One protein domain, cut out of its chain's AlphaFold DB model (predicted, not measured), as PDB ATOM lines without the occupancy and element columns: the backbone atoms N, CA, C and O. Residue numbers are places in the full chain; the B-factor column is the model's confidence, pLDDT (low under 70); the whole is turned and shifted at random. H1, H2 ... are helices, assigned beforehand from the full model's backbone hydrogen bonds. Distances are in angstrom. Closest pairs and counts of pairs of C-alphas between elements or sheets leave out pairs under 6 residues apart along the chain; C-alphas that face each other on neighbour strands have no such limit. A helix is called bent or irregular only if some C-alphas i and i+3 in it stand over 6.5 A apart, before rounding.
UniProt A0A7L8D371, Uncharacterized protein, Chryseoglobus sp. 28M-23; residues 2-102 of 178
ATOM      1  N   GLN A   2      30.593  42.928  -5.052       85.25
ATOM      2  CA  GLN A   2      31.442  44.016  -4.533       85.25
ATOM      3  C   GLN A   2      32.791  44.159  -5.261       85.25
ATOM      4  O   GLN A   2      33.126  45.221  -5.767       85.25
ATOM      5  N   GLN A   3      33.517  43.049  -5.435       86.75
ATOM      6  CA  GLN A   3      34.811  43.051  -6.134       86.75
ATOM      7  C   GLN A   3      34.697  43.471  -7.606       86.75
ATOM      8  O   GLN A   3      35.585  44.110  -8.145       86.75
ATOM      9  N   THR A   4      33.586  43.142  -8.261       85.62
ATOM     10  CA  THR A   4      33.328  43.533  -9.648       85.62
ATOM     11  C   THR A   4      33.068  45.035  -9.770       85.62
ATOM     12  O   THR A   4      33.563  45.662 -10.700       85.62
ATOM     13  N   LEU A   5      32.326  45.613  -8.822       89.69
ATOM     14  CA  LEU A   5      32.087  47.054  -8.768       89.69
ATOM     15  C   LEU A   5      33.399  47.823  -8.566       89.69
ATOM     16  O   LEU A   5      33.614  48.829  -9.235       89.69
ATOM     17  N   LEU A   6      34.321  47.300  -7.747       89.69
ATOM     18  CA  LEU A   6      35.665  47.872  -7.595       89.69
ATOM     19  C   LEU A   6      36.447  47.927  -8.917       89.69
ATOM     20  O   LEU A   6      37.173  48.888  -9.147       89.69
ATOM     21  N   LEU A   7      36.281  46.949  -9.817       88.62
ATOM     22  CA  LEU A   7      36.936  46.987 -11.134       88.62
ATOM     23  C   LEU A   7      36.367  48.082 -12.045       88.62
ATOM     24  O   LEU A   7      37.112  48.653 -12.841       88.62
ATOM     25  N   LEU A   8      35.068  48.380 -11.933       90.50
ATOM     26  CA  LEU A   8      34.444  49.510 -12.624       90.50
ATOM     27  C   LEU A   8      34.931  50.838 -12.028       90.50
ATOM     28  O   LEU A   8      35.330  51.736 -12.771       90.50
ATOM     29  N   LEU A   9      34.958  50.942 -10.695       90.94
ATOM     30  CA  LEU A   9      35.496  52.101  -9.985       90.94
ATOM     31  C   LEU A   9      36.962  52.361 -10.360       90.94
ATOM     32  O   LEU A   9      37.342  53.516 -10.520       90.94
ATOM     33  N   ASP A  10      37.771  51.317 -10.550       90.75
ATOM     34  CA  ASP A  10      39.167  51.431 -10.985       90.75
ATOM     35  C   ASP A  10      39.307  52.132 -12.338       90.75
ATOM     36  O   ASP A  10      40.120  53.041 -12.477       90.75
ATOM     37  N   VAL A  11      38.463  51.790 -13.315       89.75
ATOM     38  CA  VAL A  11      38.477  52.452 -14.631       89.75
ATOM     39  C   VAL A  11      38.120  53.930 -14.510       89.75
ATOM     40  O   VAL A  11      38.777  54.778 -15.115       89.75
ATOM     41  N   VAL A  12      37.120  54.252 -13.688       89.31
ATOM     42  CA  VAL A  12      36.710  55.639 -13.441       89.31
ATOM     43  C   VAL A  12      37.808  56.424 -12.719       89.31
ATOM     44  O   VAL A  12      38.169  57.515 -13.158       89.31
ATOM     45  N   THR A  13      38.375  55.856 -11.656       88.94
ATOM     46  CA  THR A  13      39.433  56.470 -10.836       88.94
ATOM     47  C   THR A  13      40.677  56.720 -11.681       88.94
ATOM     48  O   THR A  13      41.184  57.837 -11.708       88.94
ATOM     49  N   LYS A  14      41.103  55.737 -12.477       88.62
ATOM     50  CA  LYS A  14      42.279  55.860 -13.337       88.62
ATOM     51  C   LYS A  14      42.098  56.889 -14.443       88.62
ATOM     52  O   LYS A  14      43.025  57.632 -14.742       88.62
ATOM     53  N   SER A  15      40.906  56.957 -15.034       85.75
ATOM     54  CA  SER A  15      40.577  57.947 -16.065       85.75
ATOM     55  C   SER A  15      40.515  59.374 -15.510       85.75
ATOM     56  O   SER A  15      40.999  60.309 -16.145       85.75
ATOM     57  N   ARG A  16      39.941  59.557 -14.313       85.75
ATOM     58  CA  ARG A  16      39.700  60.887 -13.732       85.75
ATOM     59  C   ARG A  16      40.851  61.418 -12.884       85.75
ATOM     60  O   ARG A  16      41.053  62.626 -12.848       85.75
ATOM     61  N   LEU A  17      41.572  60.537 -12.200       85.50
ATOM     62  CA  LEU A  17      42.574  60.886 -11.190       85.50
ATOM     63  C   LEU A  17      43.976  60.365 -11.536       85.50
ATOM     64  O   LEU A  17      44.925  60.704 -10.842       85.50
ATOM     65  N   GLY A  18      44.124  59.549 -12.588       84.56
ATOM     66  CA  GLY A  18      45.409  58.953 -12.982       84.56
ATOM     67  C   GLY A  18      45.877  57.794 -12.093       84.56
ATOM     68  O   GLY A  18      46.893  57.173 -12.394       84.56
ATOM     69  N   GLU A  19      45.120  57.466 -11.047       85.19
ATOM     70  CA  GLU A  19      45.471  56.488 -10.014       85.19
ATOM     71  C   GLU A  19      44.569  55.251 -10.068       85.19
ATOM     72  O   GLU A  19      43.412  55.317 -10.486       85.19
ATOM     73  N   ASN A  20      45.082  54.105  -9.617       87.00
ATOM     74  CA  ASN A  20      44.257  52.901  -9.478       87.00
ATOM     75  C   ASN A  20      43.319  53.033  -8.264       87.00
ATOM     76  O   ASN A  20      43.686  53.617  -7.242       87.00
ATOM     77  N   ALA A  21      42.129  52.437  -8.335       86.69
ATOM     78  CA  ALA A  21      41.229  52.375  -7.189       86.69
ATOM     79  C   ALA A  21      41.817  51.523  -6.057       86.69
ATOM     80  O   ALA A  21      42.479  50.499  -6.269       86.69
ATOM     81  N   HIS A  22      41.516  51.929  -4.824       86.12
ATOM     82  CA  HIS A  22      41.843  51.132  -3.651       86.12
ATOM     83  C   HIS A  22      41.137  49.770  -3.702       86.12
ATOM     84  O   HIS A  22      40.000  49.662  -4.156       86.12
ATOM     85  N   GLY A  23      41.821  48.714  -3.262       83.88
ATOM     86  CA  GLY A  23      41.275  47.355  -3.279       83.88
ATOM     87  C   GLY A  23      41.291  46.660  -4.646       83.88
ATOM     88  O   GLY A  23      40.876  45.504  -4.726       83.88
ATOM     89  N   ARG A  24      41.817  47.287  -5.711       87.50
ATOM     90  CA  ARG A  24      41.913  46.672  -7.049       87.50
ATOM     91  C   ARG A  24      42.629  45.320  -7.042       87.50
ATOM     92  O   ARG A  24      42.114  44.352  -7.594       87.50
ATOM     93  N   GLU A  25      43.811  45.241  -6.433       87.31
ATOM     94  CA  GLU A  25      44.589  43.991  -6.391       87.31
ATOM     95  C   GLU A  25      43.833  42.898  -5.622       87.31
ATOM     96  O   GLU A  25      43.744  41.758  -6.079       87.31
ATOM     97  N   SER A  26      43.187  43.264  -4.510       86.31
ATOM     98  CA  SER A  26      42.316  42.366  -3.748       86.31
ATOM     99  C   SER A  26      41.130  41.873  -4.580       86.31
ATOM    100  O   SER A  26      40.769  40.698  -4.492       86.31
ATOM    101  N   ALA A  27      40.547  42.732  -5.419       86.94
ATOM    102  CA  ALA A  27      39.457  42.367  -6.317       86.94
ATOM    103  C   ALA A  27      39.899  41.382  -7.400       86.94
ATOM    104  O   ALA A  27      39.235  40.363  -7.590       86.94
ATOM    105  N   ILE A  28      41.038  41.631  -8.055       86.94
ATOM    106  CA  ILE A  28      41.617  40.720  -9.056       86.94
ATOM    107  C   ILE A  28      41.888  39.347  -8.425       86.94
ATOM    108  O   ILE A  28      41.451  38.325  -8.961       86.94
ATOM    109  N   ALA A  29      42.525  39.323  -7.249       86.88
ATOM    110  CA  ALA A  29      42.847  38.091  -6.534       86.88
ATOM    111  C   ALA A  29      41.590  37.310  -6.112       86.88
ATOM    112  O   ALA A  29      41.486  36.109  -6.374       86.88
ATOM    113  N   LYS A  30      40.596  37.979  -5.508       86.56
ATOM    114  CA  LYS A  30      39.340  37.347  -5.059       86.56
ATOM    115  C   LYS A  30      38.500  36.828  -6.226       86.56
ATOM    116  O   LYS A  30      37.848  35.793  -6.095       86.56
ATOM    117  N   LEU A  31      38.514  37.526  -7.362       84.75
ATOM    118  CA  LEU A  31      37.818  37.101  -8.577       84.75
ATOM    119  C   LEU A  31      38.604  36.052  -9.381       84.75
ATOM    120  O   LEU A  31      38.045  35.497 -10.324       84.75
ATOM    121  N   LYS A  32      39.851  35.748  -8.985       86.31
ATOM    122  CA  LYS A  32      40.765  34.814  -9.663       86.31
ATOM    123  C   LYS A  32      40.939  35.141 -11.149       86.31
ATOM    124  O   LYS A  32      40.985  34.244 -11.987       86.31
ATOM    125  N   ILE A  33      40.989  36.432 -11.465       85.19
ATOM    126  CA  ILE A  33      41.175  36.908 -12.834       85.19
ATOM    127  C   ILE A  33      42.667  36.855 -13.164       85.19
ATOM    128  O   ILE A  33      43.499  37.236 -12.339       85.19
ATOM    129  N   ASP A  34      43.001  36.416 -14.377       85.44
ATOM    130  CA  ASP A  34      44.363  36.541 -14.890       85.44
ATOM    131  C   ASP A  34      44.756  38.020 -15.008       85.44
ATOM    132  O   ASP A  34      44.113  38.798 -15.718       85.44
ATOM    133  N   ARG A  35      45.806  38.410 -14.282       83.56
ATOM    134  CA  ARG A  35      46.182  39.816 -14.108       83.56
ATOM    135  C   ARG A  35      46.566  40.466 -15.430       83.56
ATOM    136  O   ARG A  35      46.085  41.557 -15.727       83.56
ATOM    137  N   ASP A  36      47.411  39.812 -16.213       83.44
ATOM    138  CA  ASP A  36      47.979  40.415 -17.416       83.44
ATOM    139  C   ASP A  36      46.919  40.548 -18.514       83.44
ATOM    140  O   ASP A  36      46.771  41.618 -19.110       83.44
ATOM    141  N   SER A  37      46.095  39.514 -18.703       81.56
ATOM    142  CA  SER A  37      44.931  39.558 -19.593       81.56
ATOM    143  C   SER A  37      43.920  40.625 -19.162       81.56
ATOM    144  O   SER A  37      43.392  41.363 -20.000       81.56
ATOM    145  N   PHE A  38      43.674  40.766 -17.855       83.81
ATOM    146  CA  PHE A  38      42.782  41.799 -17.336       83.81
ATOM    147  C   PHE A  38      43.297  43.200 -17.628       83.81
ATOM    148  O   PHE A  38      42.553  44.006 -18.173       83.81
ATOM    149  N   LEU A  39      44.559  43.499 -17.317       82.06
ATOM    150  CA  LEU A  39      45.123  44.834 -17.524       82.06
ATOM    151  C   LEU A  39      45.067  45.270 -18.993       82.06
ATOM    152  O   LEU A  39      44.883  46.456 -19.266       82.06
ATOM    153  N   GLN A  40      45.187  44.324 -19.927       84.25
ATOM    154  CA  GLN A  40      45.089  44.591 -21.362       84.25
ATOM    155  C   GLN A  40      43.655  44.896 -21.814       84.25
ATOM    156  O   GLN A  40      43.458  45.760 -22.664       84.25
ATOM    157  N   LYS A  41      42.652  44.216 -21.244       85.88
ATOM    158  CA  LYS A  41      41.256  44.271 -21.718       85.88
ATOM    159  C   LYS A  41      40.313  45.084 -20.838       85.88
ATOM    160  O   LYS A  41      39.196  45.380 -21.251       85.88
ATOM    161  N   GLN A  42      40.725  45.450 -19.625       85.44
ATOM    162  CA  GLN A  42      39.869  46.089 -18.621       85.44
ATOM    163  C   GLN A  42      39.163  47.317 -19.187       85.44
ATOM    164  O   GLN A  42      37.954  47.464 -19.025       85.44
ATOM    165  N   ARG A  43      39.925  48.190 -19.850       84.69
ATOM    166  CA  ARG A  43      39.397  49.417 -20.441       84.69
ATOM    167  C   ARG A  43      38.353  49.101 -21.510       84.69
ATOM    168  O   ARG A  43      37.229  49.561 -21.389       84.69
ATOM    169  N   GLU A  44      38.706  48.265 -22.481       88.56
ATOM    170  CA  GLU A  44      37.825  47.851 -23.581       88.56
ATOM    171  C   GLU A  44      36.497  47.269 -23.072       88.56
ATOM    172  O   GLU A  44      35.426  47.579 -23.585       88.56
ATOM    173  N   ILE A  45      36.563  46.458 -22.017       89.25
ATOM    174  CA  ILE A  45      35.415  45.740 -21.463       89.25
ATOM    175  C   ILE A  45      34.520  46.651 -20.602       89.25
ATOM    176  O   ILE A  45      33.300  46.480 -20.585       89.25
ATOM    177  N   MET A  46      35.101  47.608 -19.874       90.19
ATOM    178  CA  MET A  46      34.385  48.417 -18.877       90.19
ATOM    179  C   MET A  46      34.016  49.823 -19.368       90.19
ATOM    180  O   MET A  46      33.029  50.380 -18.888       90.19
ATOM    181  N   GLU A  47      34.742  50.403 -20.330       90.44
ATOM    182  CA  GLU A  47      34.413  51.713 -20.915       90.44
ATOM    183  C   GLU A  47      32.986  51.798 -21.470       90.44
ATOM    184  O   GLU A  47      32.333  52.813 -21.214       90.44
ATOM    185  N   PRO A  48      32.430  50.766 -22.139       93.88
ATOM    186  CA  PRO A  48      31.037  50.797 -22.573       93.88
ATOM    187  C   PRO A  48      30.048  50.986 -21.415       93.88
ATOM    188  O   PRO A  48      29.045  51.677 -21.574       93.88
ATOM    189  N   LEU A  49      30.325  50.420 -20.234       93.81
ATOM    190  CA  LEU A  49      29.486  50.615 -19.045       93.81
ATOM    191  C   LEU A  49      29.613  52.040 -18.499       93.81
ATOM    192  O   LEU A  49      28.613  52.646 -18.123       93.81
ATOM    193  N   VAL A  50      30.826  52.601 -18.500       92.25
ATOM    194  CA  VAL A  50      31.056  53.999 -18.106       92.25
ATOM    195  C   VAL A  50      30.336  54.958 -19.059       92.25
ATOM    196  O   VAL A  50      29.687  55.898 -18.605       92.25
ATOM    197  N   ALA A  51      30.388  54.705 -20.369       93.00
ATOM    198  CA  ALA A  51      29.684  55.499 -21.374       93.00
ATOM    199  C   ALA A  51      28.162  55.455 -21.180       93.00
ATOM    200  O   ALA A  51      27.503  56.490 -21.256       93.00
ATOM    201  N   ARG A  52      27.611  54.280 -20.862       94.88
ATOM    202  CA  ARG A  52      26.189  54.106 -20.540       94.88
ATOM    203  C   ARG A  52      25.768  54.885 -19.289       94.88
ATOM    204  O   ARG A  52      24.750  55.571 -19.324       94.88
ATOM    205  N   LEU A  53      26.585  54.873 -18.232       93.94
ATOM    206  CA  LEU A  53      26.346  55.696 -17.038       93.94
ATOM    207  C   LEU A  53      26.396  57.198 -17.352       93.94
ATOM    208  O   LEU A  53      25.549  57.949 -16.878       93.94
ATOM    209  N   MET A  54      27.348  57.645 -18.178       91.31
ATOM    210  CA  MET A  54      27.410  59.047 -18.616       91.31
ATOM    211  C   MET A  54      26.211  59.455 -19.478       91.31
ATOM    212  O   MET A  54      25.801  60.612 -19.432       91.31
ATOM    213  N   ALA A  55      25.640  58.523 -20.242       93.62
ATOM    214  CA  ALA A  55      24.422  58.744 -21.019       93.62
ATOM    215  C   ALA A  55      23.145  58.783 -20.154       93.62
ATOM    216  O   ALA A  55      22.059  59.000 -20.687       93.62
ATOM    217  N   GLY A  56      23.266  58.589 -18.835       92.31
ATOM    218  CA  GLY A  56      22.146  58.622 -17.896       92.31
ATOM    219  C   GLY A  56      21.348  57.322 -17.836       92.31
ATOM    220  O   GLY A  56      20.186  57.351 -17.437       92.31
ATOM    221  N   GLU A  57      21.931  56.188 -18.240       95.12
ATOM    222  CA  GLU A  57      21.267  54.898 -18.059       95.12
ATOM    223  C   GLU A  57      21.095  54.566 -16.569       95.12
ATOM    224  O   GLU A  57      21.961  54.844 -15.737       95.12
ATOM    225  N   ASP A  58      19.963  53.944 -16.248       94.62
ATOM    226  CA  ASP A  58      19.611  53.541 -14.895       94.62
ATOM    227  C   ASP A  58      20.649  52.591 -14.255       94.62
ATOM    228  O   ASP A  58      21.135  51.632 -14.866       94.62
ATOM    229  N   ALA A  59      20.946  52.835 -12.974       93.44
ATOM    230  CA  ALA A  59      21.974  52.123 -12.223       93.44
ATOM    231  C   ALA A  59      21.669  50.625 -12.045       93.44
ATOM    232  O   ALA A  59      22.599  49.815 -12.037       93.44
ATOM    233  N   VAL A  60      20.393  50.226 -11.955       93.81
ATOM    234  CA  VAL A  60      19.998  48.807 -11.880       93.81
ATOM    235  C   VAL A  60      20.328  48.102 -13.192       93.81
ATOM    236  O   VAL A  60      20.872  46.994 -13.191       93.81
ATOM    237  N   THR A  61      20.046  48.766 -14.312       94.31
ATOM    238  CA  THR A  61      20.349  48.258 -15.656       94.31
ATOM    239  C   THR A  61      21.853  48.093 -15.863       94.31
ATOM    240  O   THR A  61      22.308  47.042 -16.325       94.31
ATOM    241  N   VAL A  62      22.648  49.084 -15.448       94.12
ATOM    242  CA  VAL A  62      24.114  49.000 -15.522       94.12
ATOM    243  C   VAL A  62      24.668  47.930 -14.581       94.12
ATOM    244  O   VAL A  62      25.595  47.219 -14.964       94.12
ATOM    245  N   LEU A  63      24.096  47.746 -13.386       92.75
ATOM    246  CA  LEU A  63      24.493  46.674 -12.468       92.75
ATOM    247  C   LEU A  63      24.298  45.287 -13.094       92.75
ATOM    248  O   LEU A  63      25.155  44.413 -12.946       92.75
ATOM    249  N   ASP A  64      23.179  45.066 -13.788       92.25
ATOM    250  CA  ASP A  64      22.917  43.796 -14.472       92.25
ATOM    251  C   ASP A  64      23.859  43.600 -15.666       92.25
ATOM    252  O   ASP A  64      24.458  42.532 -15.805       92.25
ATOM    253  N   ALA A  65      24.102  44.654 -16.448       92.81
ATOM    254  CA  ALA A  65      25.087  44.624 -17.523       92.81
ATOM    255  C   ALA A  65      26.502  44.331 -17.004       92.81
ATOM    256  O   ALA A  65      27.206  43.510 -17.578       92.81
ATOM    257  N   LEU A  66      26.895  44.919 -15.873       91.56
ATOM    258  CA  LEU A  66      28.174  44.665 -15.216       91.56
ATOM    259  C   LEU A  66      28.328  43.185 -14.820       91.56
ATOM    260  O   LEU A  66      29.412  42.617 -14.985       91.56
ATOM    261  N   ARG A  67      27.250  42.529 -14.360       90.88
ATOM    262  CA  ARG A  67      27.248  41.074 -14.097       90.88
ATOM    263  C   ARG A  67      27.537  40.264 -15.354       90.88
ATOM    264  O   ARG A  67      28.189  39.224 -15.264       90.88
ATOM    265  N   ASP A  68      27.024  40.689 -16.502       90.38
ATOM    266  CA  ASP A  68      27.252  39.997 -17.768       90.38
ATOM    267  C   ASP A  68      28.635  40.288 -18.343       90.38
ATOM    268  O   ASP A  68      29.319  39.359 -18.774       90.38
ATOM    269  N   THR A  69      29.096  41.529 -18.243       88.75
ATOM    270  CA  THR A  69      30.417  41.964 -18.689       88.75
ATOM    271  C   THR A  69      31.532  41.157 -18.028       88.75
ATOM    272  O   THR A  69      32.450  40.716 -18.717       88.75
ATOM    273  N   VAL A  70      31.453  40.847 -16.729       85.56
ATOM    274  CA  VAL A  70      32.508  40.050 -16.070       85.56
ATOM    275  C   VAL A  70      32.627  38.606 -16.555       85.56
ATOM    276  O   VAL A  70      33.673  37.995 -16.345       85.56
ATOM    277  N   LYS A  71      31.630  38.063 -17.269       85.81
ATOM    278  CA  LYS A  71      31.785  36.763 -17.943       85.81
ATOM    279  C   LYS A  71      32.898  36.802 -18.988       85.81
ATOM    280  O   LYS A  71      33.616  35.819 -19.144       85.81
ATOM    281  N   SER A  72      33.068  37.937 -19.669       82.44
ATOM    282  CA  SER A  72      34.134  38.126 -20.665       82.44
ATOM    283  C   SER A  72      35.539  38.097 -20.048       82.44
ATOM    284  O   SER A  72      36.511  37.810 -20.741       82.44
ATOM    285  N   LEU A  73      35.636  38.307 -18.730       77.25
ATOM    286  CA  LEU A  73      36.869  38.204 -17.947       77.25
ATOM    287  C   LEU A  73      37.150  36.776 -17.447       77.25
ATOM    288  O   LEU A  73      38.053  36.579 -16.640       77.25
ATOM    289  N   GLY A  74      36.369  35.781 -17.882       77.44
ATOM    290  CA  GLY A  74      36.502  34.391 -17.435       77.44
ATOM    291  C   GLY A  74      35.927  34.127 -16.041       77.44
ATOM    292  O   GLY A  74      36.083  33.030 -15.506       77.44
ATOM    293  N   VAL A  75      35.233  35.103 -15.448       82.44
ATOM    294  CA  VAL A  75      34.610  34.970 -14.128       82.44
ATOM    295  C   VAL A  75      33.175  34.479 -14.277       82.44
ATOM    296  O   VAL A  75      32.424  34.919 -15.150       82.44
ATOM    297  N   ARG A  76      32.739  33.581 -13.388       83.62
ATOM    298  CA  ARG A  76      31.329  33.178 -13.318       83.62
ATOM    299  C   ARG A  76      30.450  34.405 -13.055       83.62
ATOM    300  O   ARG A  76      30.734  35.171 -12.136       83.62
ATOM    301  N   ARG A  77      29.340  34.534 -13.798       85.00
ATOM    302  CA  ARG A  77      28.316  35.567 -13.557       85.00
ATOM    303  C   ARG A  77      27.958  35.597 -12.068       85.00
ATOM    304  O   ARG A  77      27.452  34.585 -11.569       85.00
ATOM    305  N   PRO A  78      28.183  36.712 -11.362       82.75
ATOM    306  CA  PRO A  78      27.754  36.810  -9.982       82.75
ATOM    307  C   PRO A  78      26.225  36.731  -9.913       82.75
ATOM    308  O   PRO A  78      25.527  37.379 -10.697       82.75
ATOM    309  N   SER A  79      25.702  35.936  -8.982       82.94
ATOM    310  CA  SER A  79      24.266  35.906  -8.711       82.94
ATOM    311  C   SER A  79      23.818  37.218  -8.072       82.94
ATOM    312  O   SER A  79      24.612  37.920  -7.436       82.94
ATOM    313  N   ARG A  80      22.526  37.525  -8.210       84.25
ATOM    314  CA  ARG A  80      21.886  38.532  -7.360       84.25
ATOM    315  C   ARG A  80      22.025  38.101  -5.902       84.25
ATOM    316  O   ARG A  80      21.956  36.905  -5.604       84.25
ATOM    317  N   LEU A  81      22.283  39.055  -5.018       81.69
ATOM    318  CA  LEU A  81      22.299  38.792  -3.587       81.69
ATOM    319  C   LEU A  81      20.864  38.489  -3.141       81.69
ATOM    320  O   LEU A  81      19.915  39.110  -3.610       81.69
ATOM    321  N   GLY A  82      20.707  37.502  -2.255       77.62
ATOM    322  CA  GLY A  82      19.393  37.137  -1.714       77.62
ATOM    323  C   GLY A  82      18.819  38.178  -0.748       77.62
ATOM    324  O   GLY A  82      17.634  38.132  -0.446       77.62
ATOM    325  N   ASP A  83      19.657  39.106  -0.282       88.25
ATOM    326  CA  ASP A  83      19.288  40.216   0.591       88.25
ATOM    327  C   ASP A  83      19.003  41.478  -0.253       88.25
ATOM    328  O   ASP A  83      19.939  42.023  -0.857       88.25
ATOM    329  N   PRO A  84      17.746  41.960  -0.296       87.25
ATOM    330  CA  PRO A  84      17.372  43.155  -1.052       87.25
ATOM    331  C   PRO A  84      18.121  44.420  -0.621       87.25
ATOM    332  O   PRO A  84      18.400  45.269  -1.466       87.25
ATOM    333  N   SER A  85      18.479  44.545   0.662       87.94
ATOM    334  CA  SER A  85      19.189  45.718   1.188       87.94
ATOM    335  C   SER A  85      20.592  45.828   0.588       87.94
ATOM    336  O   SER A  85      21.017  46.891   0.136       87.94
ATOM    337  N   LYS A  86      21.292  44.694   0.479       88.00
ATOM    338  CA  LYS A  86      22.629  44.648  -0.126       88.00
ATOM    339  C   LYS A  86      22.600  44.916  -1.626       88.00
ATOM    340  O   LYS A  86      23.528  45.527  -2.144       88.00
ATOM    341  N   GLU A  87      21.556  44.479  -2.331       89.12
ATOM    342  CA  GLU A  87      21.392  44.859  -3.739       89.12
ATOM    343  C   GLU A  87      21.095  46.349  -3.902       89.12
ATOM    344  O   GLU A  87      21.705  46.995  -4.751       89.12
ATOM    345  N   ALA A  88      20.229  46.918  -3.061       89.94
ATOM    346  CA  ALA A  88      19.970  48.355  -3.070       89.94
ATOM    347  C   ALA A  88      21.259  49.160  -2.819       89.94
ATOM    348  O   ALA A  88      21.519  50.129  -3.527       89.94
ATOM    349  N   ALA A  89      22.115  48.709  -1.898       90.94
ATOM    350  CA  ALA A  89      23.415  49.330  -1.645       90.94
ATOM    351  C   ALA A  89      24.354  49.288  -2.867       90.94
ATOM    352  O   ALA A  89      25.074  50.253  -3.120       90.94
ATOM    353  N   LEU A  90      24.347  48.206  -3.656       90.75
ATOM    354  CA  LEU A  90      25.134  48.120  -4.895       90.75
ATOM    355  C   LEU A  90      24.620  49.081  -5.973       90.75
ATOM    356  O   LEU A  90      25.417  49.705  -6.675       90.75
ATOM    357  N   VAL A  91      23.297  49.197  -6.106       93.19
ATOM    358  CA  VAL A  91      22.662  50.149  -7.029       93.19
ATOM    359  C   VAL A  91      23.019  51.580  -6.635       93.19
ATOM    360  O   VAL A  91      23.436  52.360  -7.489       93.19
ATOM    361  N   GLU A  92      22.941  51.897  -5.345       93.81
ATOM    362  CA  GLU A  92      23.309  53.203  -4.801       93.81
ATOM    363  C   GLU A  92      24.784  53.537  -5.074       93.81
ATOM    364  O   GLU A  92      25.098  54.630  -5.540       93.81
ATOM    365  N   GLN A  93      25.705  52.583  -4.901       93.12
ATOM    366  CA  GLN A  93      27.119  52.779  -5.247       93.12
ATOM    367  C   GLN A  93      27.321  53.099  -6.741       93.12
ATOM    368  O   GLN A  93      28.112  53.981  -7.082       93.12
ATOM    369  N   ILE A  94      26.597  52.432  -7.648       94.12
ATOM    370  CA  ILE A  94      26.657  52.751  -9.085       94.12
ATOM    371  C   ILE A  94      26.076  54.138  -9.368       94.12
ATOM    372  O   ILE A  94      26.684  54.903 -10.119       94.12
ATOM    373  N   ALA A  95      24.949  54.493  -8.750       93.19
ATOM    374  CA  ALA A  95      24.353  55.820  -8.883       93.19
ATOM    375  C   ALA A  95      25.317  56.920  -8.403       93.19
ATOM    376  O   ALA A  95      25.484  57.950  -9.058       93.19
ATOM    377  N   GLN A  96      26.040  56.672  -7.311       92.75
ATOM    378  CA  GLN A  96      27.068  57.566  -6.786       92.75
ATOM    379  C   GLN A  96      28.267  57.731  -7.726       92.75
ATOM    380  O   GLN A  96      28.803  58.842  -7.835       92.75
ATOM    381  N   ILE A  97      28.693  56.665  -8.409       92.25
ATOM    382  CA  ILE A  97      29.703  56.755  -9.473       92.25
ATOM    383  C   ILE A  97      29.147  57.604 -10.622       92.25
ATOM    384  O   ILE A  97      29.796  58.568 -11.028       92.25
ATOM    385  N   ALA A  98      27.933  57.305 -11.095       92.75
ATOM    386  CA  ALA A  98      27.283  58.013 -12.196       92.75
ATOM    387  C   ALA A  98      27.188  59.523 -11.944       92.75
ATOM    388  O   ALA A  98      27.580  60.319 -12.793       92.75
ATOM    389  N   ALA A  99      26.766  59.921 -10.741       92.12
ATOM    390  CA  ALA A  99      26.653  61.320 -10.337       92.12
ATOM    391  C   ALA A  99      27.997  62.075 -10.356       92.12
ATOM    392  O   ALA A  99      28.028  63.296 -10.519       92.12
ATOM    393  N   ARG A 100      29.123  61.367 -10.191       90.94
ATOM    394  CA  ARG A 100      30.476  61.948 -10.203       90.94
ATOM    395  C   ARG A 100      31.117  61.929 -11.584       90.94
ATOM    396  O   ARG A 100      31.956  62.781 -11.852       90.94
ATOM    397  N   LEU A 101      30.718  61.021 -12.474       90.44
ATOM    398  CA  LEU A 101      31.284  60.915 -13.820       90.44
ATOM    399  C   LEU A 101      31.300  62.219 -14.633       90.44
ATOM    400  O   LEU A 101      32.321  62.440 -15.283       90.44
ATOM    401  N   PRO A 102      30.261  63.079 -14.643       89.50
ATOM    402  CA  PRO A 102      30.292  64.318 -15.423       89.50
ATOM    403  C   PRO A 102      31.119  65.438 -14.774       89.50
ATOM    404  O   PRO A 102      31.379  66.451 -15.419       89.50
TER     405      PRO A 102
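AT A GLANCE: This is residues 2 to 102 of the 178 residues of an uncharacterized protein of Chryseoglobus sp. 28M-23 (UniProt A0A7L8D371). A helical hairpin, H3 and H4, is laid crosswise over a second layer of helices, in which H1 and H5 run the same way, with H2 folded back along H1 on the side away from H5. H3 crosses H1, and H4 crosses H5 near its own beginning and H1 farther on. The printed part has 101 residues with five named helices, H1 to H5 in order along the chain, and no named strand; the class is all helix. It is compact, with a radius of gyration of the C-alphas of 12.8 A, and rounded, spanning 33 by 32 by 21 A.

IN THESE COORDINATES: Begin with the longest helix, H3, residues 35 to 54: find C-alpha 35 at (46.182, 39.816, -14.108), from where it runs 27.2 A to C-alpha 54. H3 is irregular, with C-alphas 40 and 43 lying 7.5 A apart, and has a kink of 45 degrees near residue 42. H4, residues 59 to 73, measures 21.2 A. Go back to C-alpha 2 at (31.442, 44.016, -4.533) for H1, residues 2 to 17, 21.3 A long with a kink of 25 degrees near residue 9. H2 is residues 24 to 31. H5, residues 84 to 100, runs 24.7 A to C-alpha 100 at (30.476, 61.948, -10.203).

HOW THE PARTS SIT: H3 and H4 touch as a helical hairpin, opposite ways at a shallow tilt of 21 degrees; their closest C-alphas, of Leu 49 and Val 62, are 6.6 A apart. Look next at the hub, H1, which touches the four other helices. Residues 42 to 50 of H3 touch residues 8 to 12 of H1, about perpendicular at 79 degrees, closest at the C-alphas of Met 46 and Leu 8, 6.3 A. Residues 66 to 70 of H4 touch residues 4 to 5 of H1, about perpendicular at 84 degrees, with the C-alphas of Val 70 and Thr 4 closest at 7.4 A. H1, with residues 3 to 10, and H2 form a helical hairpin, opposite ways at a shallow tilt of 26 degrees, closest at the C-alphas of Gln 3 and Ala 27, 4.7 A. H1 and H5 only just touch, with 3 pairs of C-alphas within 8 A, the closest being Leu 9 and Ile 97 at 7.4 A; they run the same way at a shallow tilt of 8 degrees. H4, with residues 59 to 63, touches H5 about perpendicular at 88 degrees, closest at the C-alphas of Ala 59 and Ala 95, 5.5 A. H2 is apart from H4 and H5. In H1, H2 and H5 every O i to N i+4 pair is within hydrogen-bond range; in H3 it is 12 of 16 and in H4 8 of 11.

THE WHOLE: The two C-alphas farthest apart, those of Gly 18 and Gly 82, are 35.8 A apart. The printed part, residues 2 to 102, has no cut. The links H2 to H3 and H3 to H4 are tight, while H1 to H2 and H4 to H5 are short, the last with 10 residues. The mean pLDDT of the printed part is 88.3, and no printed residue is under 70.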